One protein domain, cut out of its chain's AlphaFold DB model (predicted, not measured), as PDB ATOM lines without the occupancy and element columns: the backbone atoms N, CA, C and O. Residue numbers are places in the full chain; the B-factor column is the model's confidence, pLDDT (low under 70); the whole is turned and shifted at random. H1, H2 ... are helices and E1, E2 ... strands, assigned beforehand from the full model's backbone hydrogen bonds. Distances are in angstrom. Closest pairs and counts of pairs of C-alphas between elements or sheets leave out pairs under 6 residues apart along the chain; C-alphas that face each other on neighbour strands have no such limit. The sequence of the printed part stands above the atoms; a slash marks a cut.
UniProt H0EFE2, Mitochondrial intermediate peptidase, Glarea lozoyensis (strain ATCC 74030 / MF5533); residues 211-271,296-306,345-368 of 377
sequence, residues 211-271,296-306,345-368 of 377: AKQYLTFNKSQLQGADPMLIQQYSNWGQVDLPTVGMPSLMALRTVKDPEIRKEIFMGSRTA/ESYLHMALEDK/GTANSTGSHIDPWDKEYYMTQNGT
ATOM      1  N   ALA A 211     -14.803 -35.422 -30.054       97.94
ATOM      2  CA  ALA A 211     -13.959 -34.351 -29.515       97.94
ATOM      3  C   ALA A 211     -13.113 -34.806 -28.316       97.94
ATOM      4  O   ALA A 211     -11.992 -34.333 -28.138       97.94
ATOM      5  N   LYS A 212     -13.643 -35.730 -27.511       97.56
ATOM      6  CA  LYS A 212     -12.933 -36.428 -26.438       97.56
ATOM      7  C   LYS A 212     -13.118 -37.921 -26.658       97.56
ATOM      8  O   LYS A 212     -14.255 -38.344 -26.823       97.56
ATOM      9  N   GLN A 213     -12.042 -38.705 -26.668       97.12
ATOM     10  CA  GLN A 213     -12.139 -40.169 -26.792       97.12
ATOM     11  C   GLN A 213     -12.680 -40.829 -25.518       97.12
ATOM     12  O   GLN A 213     -13.411 -41.813 -25.601       97.12
ATOM     13  N   TYR A 214     -12.358 -40.250 -24.362       97.81
ATOM     14  CA  TYR A 214     -12.752 -40.746 -23.051       97.81
ATOM     15  C   TYR A 214     -13.293 -39.609 -22.180       97.81
ATOM     16  O   TYR A 214     -12.928 -38.441 -22.361       97.81
ATOM     17  N   LEU A 215     -14.157 -39.965 -21.234       97.69
ATOM     18  CA  LEU A 215     -14.562 -39.133 -20.104       97.69
ATOM     19  C   LEU A 215     -14.121 -39.827 -18.821       97.69
ATOM     20  O   LEU A 215     -14.405 -41.009 -18.633       97.69
ATOM     21  N   THR A 216     -13.441 -39.088 -17.951       97.56
ATOM     22  CA  THR A 216     -12.889 -39.627 -16.709       97.56
ATOM     23  C   THR A 216     -13.818 -39.302 -15.551       97.56
ATOM     24  O   THR A 216     -14.097 -38.135 -15.279       97.56
ATOM     25  N   PHE A 217     -14.263 -40.334 -14.840       97.25
ATOM     26  CA  PHE A 217     -15.126 -40.200 -13.670       97.25
ATOM     27  C   PHE A 217     -14.527 -40.909 -12.462       97.25
ATOM     28  O   PHE A 217     -13.864 -41.939 -12.593       97.25
ATOM     29  N   ASN A 218     -14.830 -40.428 -11.258       96.19
ATOM     30  CA  ASN A 218     -14.653 -41.251 -10.068       96.19
ATOM     31  C   ASN A 218     -15.682 -42.385 -10.078       96.19
ATOM     32  O   ASN A 218     -16.848 -42.176 -10.426       96.19
ATOM     33  N   LYS A 219     -15.296 -43.575  -9.605       93.06
ATOM     34  CA  LYS A 219     -16.206 -44.733  -9.528       93.06
ATOM     35  C   LYS A 219     -17.512 -44.425  -8.776       93.06
ATOM     36  O   LYS A 219     -18.563 -44.949  -9.130       93.06
ATOM     37  N   SER A 220     -17.456 -43.555  -7.768       93.06
ATOM     38  CA  SER A 220     -18.616 -43.130  -6.975       93.06
ATOM     39  C   SER A 220     -19.652 -42.310  -7.753       93.06
ATOM     40  O   SER A 220     -20.801 -42.259  -7.319       93.06
ATOM     41  N   GLN A 221     -19.276 -41.693  -8.879       95.06
ATOM     42  CA  GLN A 221     -20.175 -40.908  -9.736       95.06
ATOM     43  C   GLN A 221     -20.983 -41.795 -10.697       95.06
ATOM     44  O   GLN A 221     -22.071 -41.425 -11.123       95.06
ATOM     45  N   LEU A 222     -20.493 -42.999 -11.010       95.44
ATOM     46  CA  LEU A 222     -21.119 -43.922 -11.962       95.44
ATOM     47  C   LEU A 222     -22.088 -44.901 -11.281       95.44
ATOM     48  O   LEU A 222     -22.123 -46.094 -11.585       95.44
ATOM     49  N   GLN A 223     -22.886 -44.410 -10.334       95.38
ATOM     50  CA  GLN A 223     -23.844 -45.254  -9.619       95.38
ATOM     51  C   GLN A 223     -24.870 -45.860 -10.578       95.38
ATOM     52  O   GLN A 223     -25.492 -45.148 -11.363       95.38
ATOM     53  N   GLY A 224     -25.079 -47.173 -10.469       93.88
ATOM     54  CA  GLY A 224     -25.993 -47.931 -11.324       93.88
ATOM     55  C   GLY A 224     -25.353 -48.503 -12.587       93.88
ATOM     56  O   GLY A 224     -25.941 -49.409 -13.165       93.88
ATOM     57  N   ALA A 225     -24.155 -48.050 -12.973       94.44
ATOM     58  CA  ALA A 225     -23.429 -48.623 -14.101       94.44
ATOM     59  C   ALA A 225     -23.114 -50.114 -13.893       94.44
ATOM     60  O   ALA A 225     -22.883 -50.563 -12.768       94.44
ATOM     61  N   ASP A 226     -23.064 -50.862 -14.997       91.44
ATOM     62  CA  ASP A 226     -22.694 -52.278 -15.002       91.44
ATOM     63  C   ASP A 226     -21.297 -52.478 -14.366       91.44
ATOM     64  O   ASP A 226     -20.321 -51.875 -14.829       91.44
ATOM     65  N   PRO A 227     -21.156 -53.315 -13.319       92.81
ATOM     66  CA  PRO A 227     -19.863 -53.586 -12.697       92.81
ATOM     67  C   PRO A 227     -18.794 -54.090 -13.673       92.81
ATOM     68  O   PRO A 227     -17.625 -53.741 -13.500       92.81
ATOM     69  N   MET A 228     -19.171 -54.857 -14.703       92.38
ATOM     70  CA  MET A 228     -18.244 -55.324 -15.739       92.38
ATOM     71  C   MET A 228     -17.726 -54.162 -16.586       92.38
ATOM     72  O   MET A 228     -16.528 -54.089 -16.855       92.38
ATOM     73  N   LEU A 229     -18.606 -53.219 -16.947       92.44
ATOM     74  CA  LEU A 229     -18.225 -51.994 -17.650       92.44
ATOM     75  C   LEU A 229     -17.228 -51.184 -16.813       92.44
ATOM     76  O   LEU A 229     -16.177 -50.785 -17.308       92.44
ATOM     77  N   ILE A 230     -17.533 -50.976 -15.529       94.31
ATOM     78  CA  ILE A 230     -16.647 -50.250 -14.613       94.31
ATOM     79  C   ILE A 230     -15.296 -50.951 -14.489       94.31
ATOM     80  O   ILE A 230     -14.265 -50.291 -14.559       94.31
ATOM     81  N   GLN A 231     -15.281 -52.274 -14.330       93.94
ATOM     82  CA  GLN A 231     -14.044 -53.037 -14.192       93.94
ATOM     83  C   GLN A 231     -13.165 -52.950 -15.445       93.94
ATOM     84  O   GLN A 231     -11.952 -52.814 -15.313       93.94
ATOM     85  N   GLN A 232     -13.759 -53.000 -16.639       95.31
ATOM     86  CA  GLN A 232     -13.023 -52.959 -17.905       95.31
ATOM     87  C   GLN A 232     -12.281 -51.633 -18.130       95.31
ATOM     88  O   GLN A 232     -11.203 -51.637 -18.721       95.31
ATOM     89  N   TYR A 233     -12.848 -50.515 -17.673       95.25
ATOM     90  CA  TYR A 233     -12.330 -49.166 -17.937       95.25
ATOM     91  C   TYR A 233     -11.780 -48.456 -16.692       95.25
ATOM     92  O   TYR A 233     -11.488 -47.262 -16.734       95.25
ATOM     93  N   SER A 234     -11.651 -49.166 -15.568       94.50
ATOM     94  CA  SER A 234     -11.145 -48.599 -14.319       94.50
ATOM     95  C   SER A 234      -9.618 -48.598 -14.280       94.50
ATOM     96  O   SER A 234      -8.980 -49.621 -14.511       94.50
ATOM     97  N   ASN A 235      -9.033 -47.478 -13.863       90.56
ATOM     98  CA  ASN A 235      -7.605 -47.324 -13.623       90.56
ATOM     99  C   ASN A 235      -7.375 -46.397 -12.414       90.56
ATOM    100  O   ASN A 235      -7.924 -45.302 -12.357       90.56
ATOM    101  N   TRP A 236      -6.604 -46.845 -11.417       86.75
ATOM    102  CA  TRP A 236      -6.277 -46.078 -10.193       86.75
ATOM    103  C   TRP A 236      -7.474 -45.392  -9.493       86.75
ATOM    104  O   TRP A 236      -7.361 -44.277  -8.994       86.75
ATOM    105  N   GLY A 237      -8.636 -46.055  -9.440       84.50
ATOM    106  CA  GLY A 237      -9.845 -45.534  -8.778       84.50
ATOM    107  C   GLY A 237     -10.711 -44.599  -9.633       84.50
ATOM    108  O   GLY A 237     -11.811 -44.226  -9.209       84.50
ATOM    109  N   GLN A 238     -10.261 -44.278 -10.844       95.12
ATOM    110  CA  GLN A 238     -11.020 -43.561 -11.865       95.12
ATOM    111  C   GLN A 238     -11.487 -44.516 -12.961       95.12
ATOM    112  O   GLN A 238     -10.982 -45.630 -13.083       95.12
ATOM    113  N   VAL A 239     -12.474 -44.090 -13.740       96.56
ATOM    114  CA  VAL A 239     -13.020 -44.830 -14.878       96.56
ATOM    115  C   VAL A 239     -12.919 -43.947 -16.111       96.56
ATOM    116  O   VAL A 239     -13.578 -42.909 -16.166       96.56
ATOM    117  N   ASP A 240     -12.126 -44.374 -17.092       97.38
ATOM    118  CA  ASP A 240     -11.986 -43.708 -18.389       97.38
ATOM    119  C   ASP A 240     -12.998 -44.302 -19.367       97.38
ATOM    120  O   ASP A 240     -12.728 -45.260 -20.093       97.38
ATOM    121  N   LEU A 241     -14.209 -43.749 -19.364       97.56
ATOM    122  CA  LEU A 241     -15.317 -44.247 -20.166       97.56
ATOM    123  C   LEU A 241     -15.168 -43.796 -21.630       97.56
ATOM    124  O   LEU A 241     -15.182 -42.587 -21.881       97.56
ATOM    125  N   PRO A 242     -15.102 -44.717 -22.614       97.69
ATOM    126  CA  PRO A 242     -15.143 -44.348 -24.024       97.69
ATOM    127  C   PRO A 242     -16.420 -43.581 -24.365       97.69
ATOM    128  O   PRO A 242     -17.518 -43.982 -23.983       97.69
ATOM    129  N   THR A 243     -16.279 -42.501 -25.128       97.31
ATOM    130  CA  THR A 243     -17.407 -41.659 -25.570       97.31
ATOM    131  C   THR A 243     -18.174 -42.229 -26.754       97.31
ATOM    132  O   THR A 243     -19.244 -41.727 -27.086       97.31
ATOM    133  N   VAL A 244     -17.638 -43.260 -27.401       94.44
ATOM    134  CA  VAL A 244     -18.219 -43.883 -28.590       94.44
ATOM    135  C   VAL A 244     -18.457 -45.371 -28.372       94.44
ATOM    136  O   VAL A 244     -17.709 -46.059 -27.677       94.44
ATOM    137  N   GLY A 245     -19.494 -45.880 -29.034       93.75
ATOM    138  CA  GLY A 245     -19.826 -47.299 -29.053       93.75
ATOM    139  C   GLY A 245     -20.641 -47.772 -27.848       93.75
ATOM    140  O   GLY A 245     -21.360 -47.011 -27.195       93.75
ATOM    141  N   MET A 246     -20.556 -49.079 -27.589       95.12
ATOM    142  CA  MET A 246     -21.340 -49.751 -26.549       95.12
ATOM    143  C   MET A 246     -21.081 -49.238 -25.123       95.12
ATOM    144  O   MET A 246     -22.065 -49.093 -24.399       95.12
ATOM    145  N   PRO A 247     -19.841 -48.905 -24.703       96.06
ATOM    146  CA  PRO A 247     -19.573 -48.425 -23.345       96.06
ATOM    147  C   PRO A 247     -20.401 -47.194 -22.947       96.06
ATOM    148  O   PRO A 247     -21.119 -47.231 -21.946       96.06
ATOM    149  N   SER A 248     -20.378 -46.130 -23.759       96.19
ATOM    150  CA  SER A 248     -21.170 -44.918 -23.514       96.19
ATOM    151  C   SER A 248     -22.674 -45.190 -23.539       96.19
ATOM    152  O   SER A 248     -23.411 -44.641 -22.722       96.19
ATOM    153  N   LEU A 249     -23.146 -46.057 -24.445       96.06
ATOM    154  CA  LEU A 249     -24.565 -46.410 -24.535       96.06
ATOM    155  C   LEU A 249     -25.039 -47.175 -23.292       96.06
ATOM    156  O   LEU A 249     -26.093 -46.863 -22.744       96.06
ATOM    157  N   MET A 250     -24.258 -48.149 -22.818       95.81
ATOM    158  CA  MET A 250     -24.567 -48.887 -21.591       95.81
ATOM    159  C   MET A 250     -24.600 -47.957 -20.380       95.81
ATOM    160  O   MET A 250     -25.521 -48.050 -19.565       95.81
ATOM    161  N   ALA A 251     -23.657 -47.019 -20.286       96.38
ATOM    162  CA  ALA A 251     -23.645 -46.031 -19.216       96.38
ATOM    163  C   ALA A 251     -24.894 -45.127 -19.255       96.38
ATOM    164  O   ALA A 251     -25.542 -44.951 -18.226       96.38
ATOM    165  N   LEU A 252     -25.316 -44.644 -20.432       96.94
ATOM    166  CA  LEU A 252     -26.553 -43.856 -20.582       96.94
ATOM    167  C   LEU A 252     -27.819 -44.609 -20.146       96.94
ATOM    168  O   LEU A 252     -28.779 -43.981 -19.710       96.94
ATOM    169  N   ARG A 253     -27.832 -45.941 -20.246       95.88
ATOM    170  CA  ARG A 253     -28.972 -46.780 -19.840       95.88
ATOM    171  C   ARG A 253     -29.047 -47.049 -18.339       95.88
ATOM    172  O   ARG A 253     -30.114 -47.395 -17.841       95.88
ATOM    173  N   THR A 254     -27.927 -46.938 -17.627       95.06
ATOM    174  CA  THR A 254     -27.778 -47.518 -16.281       95.06
ATOM    175  C   THR A 254     -27.312 -46.522 -15.219       95.06
ATOM    176  O   THR A 254     -27.697 -46.656 -14.056       95.06
ATOM    177  N   VAL A 255     -26.545 -45.490 -15.589       96.56
ATOM    178  CA  VAL A 255     -26.081 -44.454 -14.656       96.56
ATOM    179  C   VAL A 255     -27.266 -43.642 -14.136       96.56
ATOM    180  O   VAL A 255     -28.038 -43.072 -14.907       96.56
ATOM    181  N   LYS A 256     -27.396 -43.568 -12.809       94.56
ATOM    182  CA  LYS A 256     -28.527 -42.925 -12.122       94.56
ATOM    183  C   LYS A 256     -28.458 -41.401 -12.129       94.56
ATOM    184  O   LYS A 256     -29.501 -40.757 -12.245       94.56
ATOM    185  N   ASP A 257     -27.258 -40.836 -12.025       94.81
ATOM    186  CA  ASP A 257     -27.053 -39.388 -11.960       94.81
ATOM    187  C   ASP A 257     -27.325 -38.729 -13.335       94.81
ATOM    188  O   ASP A 257     -26.641 -39.056 -14.314       94.81
ATOM    189  N   PRO A 258     -28.320 -37.824 -13.443       94.38
ATOM    190  CA  PRO A 258     -28.662 -37.164 -14.700       94.38
ATOM    191  C   PRO A 258     -27.561 -36.238 -15.231       94.38
ATOM    192  O   PRO A 258     -27.409 -36.153 -16.449       94.38
ATOM    193  N   GLU A 259     -26.771 -35.585 -14.376       96.69
ATOM    194  CA  GLU A 259     -25.688 -34.706 -14.839       96.69
ATOM    195  C   GLU A 259     -24.525 -35.525 -15.405       96.69
ATOM    196  O   GLU A 259     -23.945 -35.163 -16.429       96.69
ATOM    197  N   ILE A 260     -24.253 -36.700 -14.828       97.94
ATOM    198  CA  ILE A 260     -23.275 -37.636 -15.400       97.94
ATOM    199  C   ILE A 260     -23.780 -38.192 -16.736       97.94
ATOM    200  O   ILE A 260     -23.028 -38.218 -17.714       97.94
ATOM    201  N   ARG A 261     -25.062 -38.574 -16.841       97.62
ATOM    202  CA  ARG A 261     -25.644 -38.981 -18.136       97.62
ATOM    203  C   ARG A 261     -25.555 -37.867 -19.175       97.62
ATOM    204  O   ARG A 261     -25.245 -38.150 -20.330       97.62
ATOM    205  N   LYS A 262     -25.792 -36.613 -18.787       98.12
ATOM    206  CA  LYS A 262     -25.646 -35.447 -19.663       98.12
ATOM    207  C   LYS A 262     -24.218 -35.298 -20.170       98.12
ATOM    208  O   LYS A 262     -24.036 -35.115 -21.372       98.12
ATOM    209  N   GLU A 263     -23.211 -35.420 -19.307       98.31
ATOM    210  CA  GLU A 263     -21.808 -35.348 -19.728       98.31
ATOM    211  C   GLU A 263     -21.456 -36.467 -20.719       98.31
ATOM    212  O   GLU A 263     -20.877 -36.197 -21.776       98.31
ATOM    213  N   ILE A 264     -21.892 -37.701 -20.444       98.12
ATOM    214  CA  ILE A 264     -21.715 -38.854 -21.342       98.12
ATOM    215  C   ILE A 264     -22.414 -38.614 -22.684       98.12
ATOM    216  O   ILE A 264     -21.821 -38.815 -23.748       98.12
ATOM    217  N   PHE A 265     -23.661 -38.145 -22.655       98.06
ATOM    218  CA  PHE A 265     -24.434 -37.838 -23.853       98.06
ATOM    219  C   PHE A 265     -23.736 -36.768 -24.692       98.06
ATOM    220  O   PHE A 265     -23.507 -36.980 -25.881       98.06
ATOM    221  N   MET A 266     -23.333 -35.653 -24.083       98.25
ATOM    222  CA  MET A 266     -22.626 -34.584 -24.785       98.25
ATOM    223  C   MET A 266     -21.292 -35.074 -25.351       98.25
ATOM    224  O   MET A 266     -20.994 -34.790 -26.510       98.25
ATOM    225  N   GLY A 267     -20.525 -35.867 -24.597       97.50
ATOM    226  CA  GLY A 267     -19.293 -36.493 -25.082       97.50
ATOM    227  C   GLY A 267     -19.522 -37.364 -26.321       97.50
ATOM    228  O   GLY A 267     -18.815 -37.209 -27.313       97.50
ATOM    229  N   SER A 268     -20.557 -38.209 -26.299       96.25
ATOM    230  CA  SER A 268     -20.912 -39.102 -27.418       96.25
ATOM    231  C   SER A 268     -21.510 -38.402 -28.642       96.25
ATOM    232  O   SER A 268     -21.482 -38.949 -29.745       96.25
ATOM    233  N   ARG A 269     -22.052 -37.190 -28.476       95.88
ATOM    234  CA  ARG A 269     -22.664 -36.398 -29.559       95.88
ATOM    235  C   ARG A 269     -21.775 -35.274 -30.085       95.88
ATOM    236  O   ARG A 269     -22.163 -34.610 -31.044       95.88
ATOM    237  N   THR A 270     -20.593 -35.067 -29.508       97.31
ATOM    238  CA  THR A 270     -19.682 -33.994 -29.923       97.31
ATOM    239  C   THR A 270     -18.548 -34.546 -30.782       97.31
ATOM    240  O   THR A 270     -17.638 -35.211 -30.287       97.31
ATOM    241  N   ALA A 271     -18.572 -34.227 -32.075       97.12
ATOM    242  CA  ALA A 271     -17.501 -34.564 -33.007       97.12
ATOM    243  C   ALA A 271     -16.261 -33.674 -32.817       97.12
ATOM    244  O   ALA A 271     -16.350 -32.523 -32.380       97.12
ATOM    245  N   GLU A 296     -29.275 -26.088 -58.754       94.75
ATOM    246  CA  GLU A 296     -29.331 -25.133 -57.632       94.75
ATOM    247  C   GLU A 296     -28.672 -25.681 -56.354       94.75
ATOM    248  O   GLU A 296     -28.110 -24.943 -55.544       94.75
ATOM    249  N   SER A 297     -28.749 -26.996 -56.141       95.62
ATOM    250  CA  SER A 297     -28.121 -27.650 -54.996       95.62
ATOM    251  C   SER A 297     -27.777 -29.102 -55.301       95.62
ATOM    252  O   SER A 297     -28.346 -29.727 -56.196       95.62
ATOM    253  N   TYR A 298     -26.885 -29.682 -54.494       94.62
ATOM    254  CA  TYR A 298     -26.551 -31.103 -54.606       94.62
ATOM    255  C   TYR A 298     -27.764 -32.016 -54.391       94.62
ATOM    256  O   TYR A 298     -27.806 -33.109 -54.940       94.62
ATOM    257  N   LEU A 299     -28.764 -31.579 -53.615       94.88
ATOM    258  CA  LEU A 299     -29.987 -32.354 -53.418       94.88
ATOM    259  C   LEU A 299     -30.849 -32.389 -54.687       94.88
ATOM    260  O   LEU A 299     -31.397 -33.444 -54.979       94.88
ATOM    261  N   HIS A 300     -30.936 -31.290 -55.448       93.50
ATOM    262  CA  HIS A 300     -31.605 -31.296 -56.756       93.50
ATOM    263  C   HIS A 300     -30.921 -32.280 -57.709       93.50
ATOM    264  O   HIS A 300     -31.581 -33.163 -58.249       93.50
ATOM    265  N   MET A 301     -29.591 -32.200 -57.815       90.62
ATOM    266  CA  MET A 301     -28.797 -33.114 -58.643       90.62
ATOM    267  C   MET A 301     -28.974 -34.582 -58.215       90.62
ATOM    268  O   MET A 301     -29.182 -35.464 -59.036       90.62
ATOM    269  N   ALA A 302     -28.928 -34.868 -56.911       90.31
ATOM    270  CA  ALA A 302     -28.994 -36.233 -56.385       90.31
ATOM    271  C   ALA A 302     -30.405 -36.846 -56.356       90.31
ATOM    272  O   ALA A 302     -30.541 -37.999 -55.927       90.31
ATOM    273  N   LEU A 303     -31.448 -36.079 -56.689       91.31
ATOM    274  CA  LEU A 303     -32.837 -36.539 -56.732       91.31
ATOM    275  C   LEU A 303     -33.356 -36.750 -58.151       91.31
ATOM    276  O   LEU A 303     -34.385 -37.401 -58.270       91.31
ATOM    277  N   GLU A 304     -32.684 -36.235 -59.181       84.44
ATOM    278  CA  GLU A 304     -33.173 -36.199 -60.567       84.44
ATOM    279  C   GLU A 304     -33.732 -37.543 -61.069       84.44
ATOM    280  O   GLU A 304     -34.751 -37.584 -61.754       84.44
ATOM    281  N   ASP A 305     -33.124 -38.658 -60.662       79.75
ATOM    282  CA  ASP A 305     -33.497 -40.020 -61.052       79.75
ATOM    283  C   ASP A 305     -34.186 -40.839 -59.956       79.75
ATOM    284  O   ASP A 305     -34.416 -42.042 -60.106       79.75
ATOM    285  N   LYS A 306     -34.525 -40.195 -58.841       87.88
ATOM    286  CA  LYS A 306     -35.196 -40.822 -57.704       87.88
ATOM    287  C   LYS A 306     -36.686 -40.548 -57.761       87.88
ATOM    288  O   LYS A 306     -37.127 -39.499 -58.211       87.88
ATOM    289  N   GLY A 345     -39.554 -39.251  -7.024       77.75
ATOM    290  CA  GLY A 345     -40.497 -39.134  -5.906       77.75
ATOM    291  C   GLY A 345     -41.518 -38.002  -6.079       77.75
ATOM    292  O   GLY A 345     -42.211 -37.641  -5.131       77.75
ATOM    293  N   THR A 346     -41.643 -37.448  -7.287       66.31
ATOM    294  CA  THR A 346     -42.544 -36.341  -7.631       66.31
ATOM    295  C   THR A 346     -43.676 -36.825  -8.535       66.31
ATOM    296  O   THR A 346     -43.997 -36.196  -9.538       66.31
ATOM    297  N   ALA A 347     -44.314 -37.948  -8.190       59.31
ATOM    298  CA  ALA A 347     -45.349 -38.595  -9.010       59.31
ATOM    299  C   ALA A 347     -46.536 -37.676  -9.400       59.31
ATOM    300  O   ALA A 347     -47.223 -37.956 -10.376       59.31
ATOM    301  N   ASN A 348     -46.726 -36.550  -8.697       53.06
ATOM    302  CA  ASN A 348     -47.755 -35.542  -8.980       53.06
ATOM    303  C   ASN A 348     -47.259 -34.327  -9.797       53.06
ATOM    304  O   ASN A 348     -48.030 -33.396 -10.025       53.06
ATOM    305  N   SER A 349     -45.995 -34.288 -10.240       52.81
ATOM    306  CA  SER A 349     -45.471 -33.190 -11.065       52.81
ATOM    307  C   SER A 349     -45.775 -33.426 -12.549       52.81
ATOM    308  O   SER A 349     -45.018 -34.093 -13.260       52.81
ATOM    309  N   THR A 350     -46.867 -32.844 -13.034       47.81
ATOM    310  CA  THR A 350     -47.210 -32.703 -14.458       47.81
ATOM    311  C   THR A 350     -46.268 -31.697 -15.135       47.81
ATOM    312  O   THR A 350     -46.654 -30.590 -15.489       47.81
ATOM    313  N   GLY A 351     -44.983 -32.034 -15.266       52.97
ATOM    314  CA  GLY A 351     -44.009 -31.086 -15.829       52.97
ATOM    315  C   GLY A 351     -42.568 -31.561 -15.968       52.97
ATOM    316  O   GLY A 351     -41.720 -30.770 -16.370       52.97
ATOM    317  N   SER A 352     -42.254 -32.823 -15.657       65.94
ATOM    318  CA  SER A 352     -40.885 -33.321 -15.829       65.94
ATOM    319  C   SER A 352     -40.509 -33.332 -17.313       65.94
ATOM    320  O   SER A 352     -41.003 -34.155 -18.079       65.94
ATOM    321  N   HIS A 353     -39.647 -32.405 -17.733       85.69
ATOM    322  CA  HIS A 353     -39.049 -32.407 -19.066       85.69
ATOM    323  C   HIS A 353     -38.190 -33.669 -19.241       85.69
ATOM    324  O   HIS A 353     -37.508 -34.086 -18.302       85.69
ATOM    325  N   ILE A 354     -38.243 -34.294 -20.419       90.25
ATOM    326  CA  ILE A 354     -37.348 -35.401 -20.777       90.25
ATOM    327  C   ILE A 354     -36.236 -34.816 -21.625       90.25
ATOM    328  O   ILE A 354     -36.472 -34.422 -22.768       90.25
ATOM    329  N   ASP A 355     -35.040 -34.775 -21.050       93.81
ATOM    330  CA  ASP A 355     -33.849 -34.349 -21.759       93.81
ATOM    331  C   ASP A 355     -33.325 -35.482 -22.663       93.81
ATOM    332  O   ASP A 355     -33.590 -36.665 -22.419       93.81
ATOM    333  N   PRO A 356     -32.527 -35.180 -23.702       94.75
ATOM    334  CA  PRO A 356     -31.985 -36.208 -24.592       94.75
ATOM    335  C   PRO A 356     -31.183 -37.315 -23.883       94.75
ATOM    336  O   PRO A 356     -31.194 -38.462 -24.332       94.75
ATOM    337  N   TRP A 357     -30.518 -36.994 -22.767       95.56
ATOM    338  CA  TRP A 357     -29.738 -37.938 -21.951       95.56
ATOM    339  C   TRP A 357     -30.580 -38.770 -20.972       95.56
ATOM    340  O   TRP A 357     -30.055 -39.668 -20.313       95.56
ATOM    341  N   ASP A 358     -31.882 -38.511 -20.879       94.44
ATOM    342  CA  ASP A 358     -32.817 -39.294 -20.069       94.44
ATOM    343  C   ASP A 358     -33.453 -40.444 -20.854       94.44
ATOM    344  O   ASP A 358     -33.851 -41.452 -20.270       94.44
ATOM    345  N   LYS A 359     -33.534 -40.306 -22.185       93.19
ATOM    346  CA  LYS A 359     -34.244 -41.235 -23.071       93.19
ATOM    347  C   LYS A 359     -33.824 -42.693 -22.855       93.19
ATOM    348  O   LYS A 359     -34.666 -43.531 -22.550       93.19
ATOM    349  N   GLU A 360     -32.535 -42.994 -23.013       93.94
ATOM    350  CA  GLU A 360     -32.024 -44.373 -22.943       93.94
ATOM    351  C   GLU A 360     -32.210 -44.988 -21.548       93.94
ATOM    352  O   GLU A 360     -32.538 -46.171 -21.428       93.94
ATOM    353  N   TYR A 361     -32.055 -44.178 -20.496       94.88
ATOM    354  CA  TYR A 361     -32.250 -44.600 -19.112       94.88
ATOM    355  C   TYR A 361     -33.704 -45.012 -18.863       94.88
ATOM    356  O   TYR A 361     -33.967 -46.161 -18.508       94.88
ATOM    357  N   TYR A 362     -34.669 -44.121 -19.108       93.06
ATOM    358  CA  TYR A 362     -36.072 -44.403 -18.786       93.06
ATOM    359  C   TYR A 362     -36.726 -45.414 -19.732       93.06
ATOM    360  O   TYR A 362     -37.596 -46.159 -19.287       93.06
ATOM    361  N   MET A 363     -36.278 -45.517 -20.988       91.62
ATOM    362  CA  MET A 363     -36.691 -46.622 -21.864       91.62
ATOM    363  C   MET A 363     -36.265 -47.983 -21.295       91.62
ATOM    364  O   MET A 363     -37.044 -48.934 -21.311       91.62
ATOM    365  N   THR A 364     -35.051 -48.060 -20.738       89.75
ATOM    366  CA  THR A 364     -34.527 -49.291 -20.131       89.75
ATOM    367  C   THR A 364     -35.249 -49.621 -18.822       89.75
ATOM    368  O   THR A 364     -35.665 -50.760 -18.624       89.75
ATOM    369  N   GLN A 365     -35.449 -48.635 -17.938       82.94
ATOM    370  CA  GLN A 365     -36.103 -48.852 -16.637       82.94
ATOM    371  C   GLN A 365     -37.570 -49.286 -16.767       82.94
ATOM    372  O   GLN A 365     -38.051 -50.078 -15.963       82.94
ATOM    373  N   ASN A 366     -38.276 -48.808 -17.792       72.50
ATOM    374  CA  ASN A 366     -39.680 -49.147 -18.020       72.50
ATOM    375  C   ASN A 366     -39.884 -50.491 -18.740       72.50
ATOM    376  O   ASN A 366     -41.014 -50.803 -19.115       72.50
ATOM    377  N   GLY A 367     -38.820 -51.257 -19.020       62.94
ATOM    378  CA  GLY A 367     -38.913 -52.486 -19.817       62.94
ATOM    379  C   GLY A 367     -39.470 -52.255 -21.227       62.94
ATOM    380  O   GLY A 367     -39.879 -53.202 -21.899       62.94
ATOM    381  N   THR A 368     -39.495 -50.999 -21.684       53.25
ATOM    382  CA  THR A 368     -39.907 -50.608 -23.032       53.25
ATOM    383  C   THR A 368     -38.710 -50.801 -23.951       53.25
ATOM    384  O   THR A 368     -38.162 -49.863 -24.529       53.25
TER     385      THR A 368
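AT A GLANCE: This is residues 211 to 271, 296 to 306 and 345 to 368 of the 377 residues of the protein "Mitochondrial intermediate peptidase" of Glarea lozoyensis (strain ATCC 74030 / MF5533) (UniProt H0EFE2). A helical hairpin, H2 and H3, makes the middle of a small compact body, with the antiparallel strand pair E1 and E2 packed on one side, H1 beside E2, and H5 packed on H2 from the other side. H4, in residues 296 to 306, is a separate piece far from this body, and residues 345 to 353 stick out as a free arm. The printed part has 96 residues with five named helices and two named strands, in the order E1 H1 E2 H2 H3 H4 H5, the strands antiparallel in a sheet of order E1 - E2; the class is mostly helix, with helices holding 41 and strands 10 of the 51 residues in named elements. The whole is loose, with a radius of gyration of the C-alphas of 18.0 A, and flat, spanning 56 by 42 by 21 A.

IN THESE COORDINATES: E1, residues 214 to 218, begins at C-alpha 214 (-12.752, -40.746, -23.051) and is 13.1 A long. H1 is residues 227 to 233; E2, residues 238 to 242, is 12.9 A long. H2, residues 246 to 254, is 12.3 A long and H3, residues 258 to 269, 16.0 A. H4 is residues 298 to 303. H5, residues 359 to 365, ends at C-alpha 365 (-36.103, -48.852, -16.637).

HOW THE PARTS SIT: E1 and E2 are antiparallel at 152 degrees, with N 215 and O 241 within hydrogen-bond range at 2.9 A. The closest C-alphas of H1 and E2, Tyr 233 and Val 239, are 5.4 A apart. Those of E1 and H3, Leu 215 and Ile 264, are 7.3 A apart. H2 and H3 touch at Leu 252 and Arg 261, their closest C-alphas, 5.5 A, at a shallow tilt of 25 degrees, opposite ways. H2 and H5 touch at Arg 253 and Tyr 361, their closest C-alphas, 4.0 A, at a steep tilt of 62 degrees. In H1, H2, H3, H4 and H5 every O i to N i+4 pair is within hydrogen-bond range.

THE WHOLE: The C-alphas farthest apart, Trp 236 and Asp 305, are 58.0 A apart. Residues 272 to 295 and 307 to 344 are not printed; the C-alpha gaps are 28.9 A and 52.1 A. Residues 346 to 352 and 367 to 368 have pLDDT under 70.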